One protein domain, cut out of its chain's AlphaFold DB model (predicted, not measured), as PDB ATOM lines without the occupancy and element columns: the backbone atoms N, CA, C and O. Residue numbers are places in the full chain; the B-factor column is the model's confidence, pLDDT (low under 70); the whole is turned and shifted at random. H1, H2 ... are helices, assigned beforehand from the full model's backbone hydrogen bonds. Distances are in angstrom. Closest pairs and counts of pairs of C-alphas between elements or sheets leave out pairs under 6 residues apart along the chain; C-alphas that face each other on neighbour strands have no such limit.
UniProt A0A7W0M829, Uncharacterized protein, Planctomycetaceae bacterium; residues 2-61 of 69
ATOM      1  N   LYS A   2     -23.758  31.711   3.919       90.19
ATOM      2  CA  LYS A   2     -22.436  32.347   4.093       90.19
ATOM      3  C   LYS A   2     -22.478  33.882   4.213       90.19
ATOM      4  O   LYS A   2     -21.887  34.427   5.137       90.19
ATOM      5  N   ASP A   3     -23.210  34.562   3.334       94.81
ATOM      6  CA  ASP A   3     -23.220  36.037   3.315       94.81
ATOM      7  C   ASP A   3     -23.942  36.641   4.525       94.81
ATOM      8  O   ASP A   3     -23.546  37.689   5.025       94.81
ATOM      9  N   ALA A   4     -24.956  35.942   5.044       95.19
ATOM     10  CA  ALA A   4     -25.655  36.347   6.259       95.19
ATOM     11  C   ALA A   4     -24.723  36.308   7.479       95.19
ATOM     12  O   ALA A   4     -24.725  37.240   8.277       95.19
ATOM     13  N   HIS A   5     -23.883  35.272   7.587       95.75
ATOM     14  CA  HIS A   5     -22.868  35.205   8.638       95.75
ATOM     15  C   HIS A   5     -21.816  36.304   8.484       95.75
ATOM     16  O   HIS A   5     -21.526  36.986   9.456       95.75
ATOM     17  N   ALA A   6     -21.318  36.558   7.270       96.12
ATOM     18  CA  ALA A   6     -20.346  37.630   7.047       96.12
ATOM     19  C   ALA A   6     -20.906  39.022   7.403       96.12
ATOM     20  O   ALA A   6     -20.201  39.847   7.986       96.12
ATOM     21  N   ALA A   7     -22.178  39.279   7.082       96.75
ATOM     22  CA  ALA A   7     -22.858  40.514   7.458       96.75
ATOM     23  C   ALA A   7     -23.029  40.631   8.981       96.75
ATOM     24  O   ALA A   7     -22.791  41.700   9.547       96.75
ATOM     25  N   LEU A   8     -23.399  39.530   9.642       95.50
ATOM     26  CA  LEU A   8     -23.525  39.478  11.095       95.50
ATOM     27  C   LEU A   8     -22.177  39.715  11.787       95.50
ATOM     28  O   LEU A   8     -22.101  40.553  12.681       95.50
ATOM     29  N   ASP A   9     -21.109  39.054  11.341       95.31
ATOM     30  CA  ASP A   9     -19.764  39.211  11.904       95.31
ATOM     31  C   ASP A   9     -19.270  40.654  11.768       95.31
ATOM     32  O   ASP A   9     -18.751  41.231  12.724       95.31
ATOM     33  N   ALA A  10     -19.483  41.281  10.607       96.31
ATOM     34  CA  ALA A  10     -19.121  42.679  10.394       96.31
ATOM     35  C   ALA A  10     -19.879  43.625  11.342       96.31
ATOM     36  O   ALA A  10     -19.274  44.538  11.907       96.31
ATOM     37  N   ALA A  11     -21.180  43.390  11.549       96.38
ATOM     38  CA  ALA A  11     -21.991  44.175  12.475       96.38
ATOM     39  C   ALA A  11     -21.533  43.999  13.932       96.38
ATOM     40  O   ALA A  11     -21.422  44.982  14.665       96.38
ATOM     41  N   VAL A  12     -21.212  42.767  14.343       94.75
ATOM     42  CA  VAL A  12     -20.709  42.466  15.690       94.75
ATOM     43  C   VAL A  12     -19.350  43.128  15.916       94.75
ATOM     44  O   VAL A  12     -19.172  43.824  16.913       94.75
ATOM     45  N   LEU A  13     -18.407  42.997  14.981       96.62
ATOM     46  CA  LEU A  13     -17.097  43.642  15.099       96.62
ATOM     47  C   LEU A  13     -17.223  45.166  15.201       96.62
ATOM     48  O   LEU A  13     -16.570  45.772  16.048       96.62
ATOM     49  N   ALA A  14     -18.102  45.779  14.403       95.50
ATOM     50  CA  ALA A  14     -18.369  47.212  14.479       95.50
ATOM     51  C   ALA A  14     -18.966  47.625  15.836       95.50
ATOM     52  O   ALA A  14     -18.528  48.621  16.408       95.50
ATOM     53  N   ALA A  15     -19.911  46.849  16.379       91.56
ATOM     54  CA  ALA A  15     -20.538  47.127  17.672       91.56
ATOM     55  C   ALA A  15     -19.544  47.060  18.846       91.56
ATOM     56  O   ALA A  15     -19.612  47.884  19.754       91.56
ATOM     57  N   TYR A  16     -18.595  46.120  18.805       92.44
ATOM     58  CA  TYR A  16     -17.521  46.009  19.800       92.44
ATOM     59  C   TYR A  16     -16.331  46.948  19.530       92.44
ATOM     60  O   TYR A  16     -15.409  47.021  20.341       92.44
ATOM     61  N   GLY A  17     -16.310  47.658  18.394       94.94
ATOM     62  CA  GLY A  17     -15.164  48.467  17.968       94.94
ATOM     63  C   GLY A  17     -13.924  47.638  17.606       94.94
ATOM     64  O   GLY A  17     -12.805  48.157  17.596       94.94
ATOM     65  N   PHE A  18     -14.097  46.346  17.324       97.50
ATOM     66  CA  PHE A  18     -13.014  45.436  16.975       97.50
ATOM     67  C   PHE A  18     -12.602  45.598  15.514       97.50
ATOM     68  O   PHE A  18     -13.412  45.745  14.600       97.50
ATOM     69  N   SER A  19     -11.298  45.510  15.275       96.00
ATOM     70  CA  SER A  19     -10.743  45.452  13.930       96.00
ATOM     71  C   SER A  19     -10.694  44.005  13.457       96.00
ATOM     72  O   SER A  19      -9.945  43.200  14.013       96.00
ATOM     73  N   ALA A  20     -11.371  43.715  12.344       93.75
ATOM     74  CA  ALA A  20     -11.299  42.422  11.653       93.75
ATOM     75  C   ALA A  20      -9.872  42.033  11.214       93.75
ATOM     76  O   ALA A  20      -9.586  40.869  10.966       93.75
ATOM     77  N   LYS A  21      -8.969  43.017  11.089       95.12
ATOM     78  CA  LYS A  21      -7.568  42.817  10.677       95.12
ATOM     79  C   LYS A  21      -6.618  42.509  11.840       95.12
ATOM     80  O   LYS A  21      -5.449  42.228  11.600       95.12
ATOM     81  N   LYS A  22      -7.076  42.661  13.085       95.12
ATOM     82  CA  LYS A  22      -6.281  42.406  14.296       95.12
ATOM     83  C   LYS A  22      -6.671  41.046  14.871       95.12
ATOM     84  O   LYS A  22      -7.743  40.536  14.560       95.12
ATOM     85  N   ASP A  23      -5.821  40.489  15.729       96.19
ATOM     86  CA  ASP A  23      -6.137  39.254  16.447       96.19
ATOM     87  C   ASP A  23      -7.421  39.439  17.275       96.19
ATOM     88  O   ASP A  23      -7.512  40.318  18.138       96.19
ATOM     89  N   LEU A  24      -8.450  38.656  16.952       95.81
ATOM     90  CA  LEU A  24      -9.766  38.768  17.573       95.81
ATOM     91  C   LEU A  24      -9.753  38.306  19.035       95.81
ATOM     92  O   LEU A  24     -10.402  38.923  19.877       95.81
ATOM     93  N   LEU A  25      -8.992  37.256  19.349       97.62
ATOM     94  CA  LEU A  25      -8.910  36.712  20.703       97.62
ATOM     95  C   LEU A  25      -8.151  37.661  21.627       97.62
ATOM     96  O   LEU A  25      -8.568  37.861  22.764       97.62
ATOM     97  N   ALA A  26      -7.094  38.306  21.135       98.00
ATOM     98  CA  ALA A  26      -6.365  39.322  21.884       98.00
ATOM     99  C   ALA A  26      -7.241  40.552  22.185       98.00
ATOM    100  O   ALA A  26      -7.200  41.079  23.295       98.00
ATOM    101  N   GLN A  27      -8.061  40.990  21.221       97.69
ATOM    102  CA  GLN A  27      -9.017  42.088  21.427       97.69
ATOM    103  C   GLN A  27     -10.077  41.727  22.475       97.69
ATOM    104  O   GLN A  27     -10.346  42.521  23.376       97.69
ATOM    105  N   LEU A  28     -10.631  40.513  22.399       97.12
ATOM    106  CA  LEU A  28     -11.607  40.019  23.370       97.12
ATOM    107  C   LEU A  28     -10.999  39.849  24.769       97.12
ATOM    108  O   LEU A  28     -11.620  40.228  25.757       97.12
ATOM    109  N   LEU A  29      -9.774  39.327  24.867       98.00
ATOM    110  CA  LEU A  29      -9.065  39.198  26.138       98.00
ATOM    111  C   LEU A  29      -8.820  40.568  26.779       98.00
ATOM    112  O   LEU A  29      -9.065  40.730  27.971       98.00
ATOM    113  N   ALA A  30      -8.383  41.557  25.996       98.00
ATOM    114  CA  ALA A  30      -8.177  42.916  26.487       98.00
ATOM    115  C   ALA A  30      -9.476  43.530  27.035       98.00
ATOM    116  O   ALA A  30      -9.466  44.109  28.120       98.00
ATOM    117  N   LEU A  31     -10.598  43.347  26.326       96.31
ATOM    118  CA  LEU A  31     -11.917  43.772  26.799       96.31
ATOM    119  C   LEU A  31     -12.296  43.078  28.116       96.31
ATOM    120  O   LEU A  31     -12.731  43.739  29.057       96.31
ATOM    121  N   ASN A  32     -12.105  41.761  28.204       96.50
ATOM    122  CA  ASN A  32     -12.450  40.995  29.399       96.50
ATOM    123  C   ASN A  32     -11.632  41.428  30.621       96.50
ATOM    124  O   ASN A  32     -12.184  41.524  31.713       96.50
ATOM    125  N   LEU A  33     -10.340  41.718  30.443       98.25
ATOM    126  CA  LEU A  33      -9.486  42.227  31.518       98.25
ATOM    127  C   LEU A  33      -9.920  43.624  31.985       98.25
ATOM    128  O   LEU A  33      -9.945  43.871  33.190       98.25
ATOM    129  N   ASP A  34     -10.307  44.519  31.067       96.62
ATOM    130  CA  ASP A  34     -10.834  45.844  31.430       96.62
ATOM    131  C   ASP A  34     -12.128  45.725  32.247       96.62
ATOM    132  O   ASP A  34     -12.240  46.299  33.330       96.62
ATOM    133  N   VAL A  35     -13.086  44.922  31.773       95.94
ATOM    134  CA  VAL A  35     -14.362  44.690  32.466       95.94
ATOM    135  C   VAL A  35     -14.144  44.042  33.833       95.94
ATOM    136  O   VAL A  35     -14.721  44.508  34.815       95.94
ATOM    137  N   ALA A  36     -13.293  43.017  33.924       96.94
ATOM    138  CA  ALA A  36     -12.968  42.370  35.194       96.94
ATOM    139  C   ALA A  36     -12.375  43.371  36.196       96.94
ATOM    140  O   ALA A  36     -12.854  43.463  37.324       96.94
ATOM    141  N   GLY A  37     -11.423  44.201  35.760       98.06
ATOM    142  CA  GLY A  37     -10.844  45.237  36.611       98.06
ATOM    143  C   GLY A  37     -11.875  46.267  37.090       98.06
ATOM    144  O   GLY A  37     -11.818  46.698  38.240       98.06
ATOM    145  N   ARG A  38     -12.836  46.665  36.244       97.56
ATOM    146  CA  ARG A  38     -13.944  47.557  36.647       97.56
ATOM    147  C   ARG A  38     -14.825  46.911  37.715       97.56
ATOM    148  O   ARG A  38     -15.136  47.558  38.713       97.56
ATOM    149  N   ILE A  39     -15.176  45.637  37.535       96.75
ATOM    150  CA  ILE A  39     -15.978  44.866  38.497       96.75
ATOM    151  C   ILE A  39     -15.262  44.775  39.847       96.75
ATOM    152  O   ILE A  39     -15.875  45.041  40.877       96.75
ATOM    153  N   GLU A  40     -13.966  44.460  39.853       97.94
ATOM    154  CA  GLU A  40     -13.158  44.375  41.079       97.94
ATOM    155  C   GLU A  40     -13.106  45.703  41.848       97.94
ATOM    156  O   GLU A  40     -13.086  45.708  43.078       97.94
ATOM    157  N   ARG A  41     -13.133  46.839  41.139       98.00
ATOM    158  CA  ARG A  41     -13.191  48.185  41.735       98.00
ATOM    159  C   ARG A  41     -14.603  48.627  42.139       98.00
ATOM    160  O   ARG A  41     -14.754  49.712  42.695       98.00
ATOM    161  N   GLY A  42     -15.629  47.820  41.866       95.75
ATOM    162  CA  GLY A  42     -17.028  48.179  42.105       95.75
ATOM    163  C   GLY A  42     -17.563  49.258  41.156       95.75
ATOM    164  O   GLY A  42     -18.545  49.927  41.476       95.75
ATOM    165  N   GLU A  43     -16.926  49.458  40.002       96.50
ATOM    166  CA  GLU A  43     -17.399  50.388  38.978       96.50
ATOM    167  C   GLU A  43     -18.598  49.805  38.218       96.50
ATOM    168  O   GLU A  43     -18.749  48.591  38.066       96.50
ATOM    169  N   ALA A  44     -19.454  50.686  37.696       90.50
ATOM    170  CA  ALA A  44     -20.577  50.265  36.874       90.50
ATOM    171  C   ALA A  44     -20.081  49.621  35.567       90.50
ATOM    172  O   ALA A  44     -19.333  50.229  34.797       90.50
ATOM    173  N   VAL A  45     -20.553  48.405  35.300       92.12
ATOM    174  CA  VAL A  45     -20.384  47.704  34.024       92.12
ATOM    175  C   VAL A  45     -21.750  47.420  33.409       92.12
ATOM    176  O   VAL A  45     -22.742  47.245  34.119       92.12
ATOM    177  N   THR A  46     -21.819  47.387  32.080       87.81
ATOM    178  CA  THR A  46     -23.067  47.085  31.371       87.81
ATOM    179  C   THR A  46     -23.417  45.609  31.552       87.81
ATOM    180  O   THR A  46     -22.698  44.733  31.075       87.81
ATOM    181  N   ALA A  47     -24.521  45.335  32.246       83.50
ATOM    182  CA  ALA A  47     -25.060  43.988  32.410       83.50
ATOM    183  C   ALA A  47     -25.686  43.457  31.098       83.50
ATOM    184  O   ALA A  47     -25.985  44.246  30.197       83.50
ATOM    185  N   PRO A  48     -25.923  42.135  30.979       80.94
ATOM    186  CA  PRO A  48     -26.677  41.577  29.861       80.94
ATOM    187  C   PRO A  48     -28.080  42.195  29.747       80.94
ATOM    188  O   PRO A  48     -28.733  42.442  30.758       80.94
ATOM    189  N   GLY A  49     -28.563  42.387  28.516       83.94
ATOM    190  CA  GLY A  49     -29.897  42.926  28.237       83.94
ATOM    191  C   GLY A  49     -29.862  44.208  27.409       83.94
ATOM    192  O   GLY A  49     -28.909  44.462  26.672       83.94
ATOM    193  N   ILE A  50     -30.930  45.001  27.504       84.06
ATOM    194  CA  ILE A  50     -31.048  46.266  26.776       84.06
ATOM    195  C   ILE A  50     -30.121  47.299  27.436       84.06
ATOM    196  O   ILE A  50     -30.282  47.574  28.629       84.06
ATOM    197  N   PRO A  51     -29.170  47.898  26.696       84.31
ATOM    198  CA  PRO A  51     -28.285  48.906  27.259       84.31
ATOM    199  C   PRO A  51     -29.062  50.134  27.765       84.31
ATOM    200  O   PRO A  51     -30.028  50.543  27.115       84.31
ATOM    201  N   PRO A  52     -28.603  50.805  28.838       81.44
ATOM    202  CA  PRO A  52     -29.295  51.966  29.410       81.44
ATOM    203  C   PRO A  52     -29.512  53.134  28.433       81.44
ATOM    204  O   PRO A  52     -30.423  53.931  28.619       81.44
ATOM    205  N   GLY A  53     -28.672  53.249  27.397       84.50
ATOM    206  CA  GLY A  53     -28.760  54.298  26.377       84.50
ATOM    207  C   GLY A  53     -29.662  53.970  25.184       84.50
ATOM    208  O   GLY A  53     -29.691  54.746  24.230       84.50
ATOM    209  N   TYR A  54     -30.355  52.826  25.178       86.31
ATOM    210  CA  TYR A  54     -31.243  52.475  24.073       86.31
ATOM    211  C   TYR A  54     -32.516  53.349  24.108       86.31
ATOM    212  O   TYR A  54     -33.195  53.357  25.133       86.31
ATOM    213  N   PRO A  55     -32.880  54.062  23.020       87.56
ATOM    214  CA  PRO A  55     -33.938  55.079  23.063       87.56
ATOM    215  C   PRO A  55     -35.343  54.567  23.405       87.56
ATOM    216  O   PRO A  55     -36.176  55.351  23.850       87.56
ATOM    217  N   ASP A  56     -35.636  53.288  23.153       88.94
ATOM    218  CA  ASP A  56     -36.990  52.738  23.289       88.94
ATOM    219  C   ASP A  56     -36.990  51.246  23.678       88.94
ATOM    220  O   ASP A  56     -37.287  50.379  22.851       88.94
ATOM    221  N   PRO A  57     -36.633  50.906  24.929       84.94
ATOM    222  CA  PRO A  57     -36.542  49.515  25.378       84.94
ATOM    223  C   PRO A  57     -37.874  48.755  25.264       84.94
ATOM    224  O   PRO A  57     -37.872  47.528  25.179       84.94
ATOM    225  N   THR A  58     -39.007  49.464  25.217       86.44
ATOM    226  CA  THR A  58     -40.348  48.865  25.151       86.44
ATOM    227  C   THR A  58     -40.609  48.115  23.848       86.44
ATOM    228  O   THR A  58     -41.367  47.152  23.849       86.44
ATOM    229  N   LYS A  59     -39.905  48.462  22.761       88.06
ATOM    230  CA  LYS A  59     -39.970  47.743  21.475       88.06
ATOM    231  C   LYS A  59     -39.532  46.285  21.541       88.06
ATOM    232  O   LYS A  59     -39.871  45.519  20.644       88.06
ATOM    233  N   PHE A  60     -38.755  45.914  22.554       84.00
ATOM    234  CA  PHE A  60     -38.284  44.543  22.743       84.00
ATOM    235  C   PHE A  60     -39.147  43.747  23.727       84.00
ATOM    236  O   PHE A  60     -38.837  42.591  24.000       84.00
ATOM    237  N   ILE A  61     -40.203  44.355  24.274       85.25
ATOM    238  CA  ILE A  61     -41.145  43.692  25.173       85.25
ATOM    239  C   ILE A  61     -42.351  43.251  24.344       85.25
ATOM    240  O   ILE A  61     -43.069  44.077  23.786       85.25
TER     241      ILE A  61
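This is residues 2 to 61 of the 69 residues of an uncharacterized protein of Planctomycetaceae bacterium (UniProt A0A7W0M829). The longest helix, H2, makes one edge of a loose, open frame; H1 has only its last part beside the beginning of H2, with the rest of H1 reaching out beyond that end and residues 2 to 8 sticking out, and residues 41 to 56 lead from the other end of H2 away to short H3 on the far side. No helix touches another. The printed part has 60 residues with three named helices, H1, H2, H3 in chain order, and no named strand: all helix. It is loose, with a radius of gyration of the C-alphas of 14.6 A, and flat, spanning 40 by 34 by 14 A.

H2, residues 24 to 40, is apart from H1, residues 2 to 16, and from H3, residues 57 to 60. H1 and H3 are apart too. Residues 2 to 8 of H1 stand free, as do residues 37 to 42, of which 37 to 40 belong to H2, and residues 51 to 56. In H1 and H2 every O i to N i+4 pair is within hydrogen-bond range; H3 is too short for one.

H2 measures 24.4 A from C-alpha 24 at (-9.766, 38.768, 17.573) to C-alpha 40. H1 measures 21.4 A from C-alpha 2 at (-22.436, 32.347, 4.093). H3 ends at C-alpha 60 at (-38.284, 44.543, 22.743).

The farthest C-alphas, Lys 2 and Arg 41, are 41.9 A apart. The link H1 to H2 is short, H2 to H3 long. The printed part has no cut, and no printed residue is under pLDDT 70.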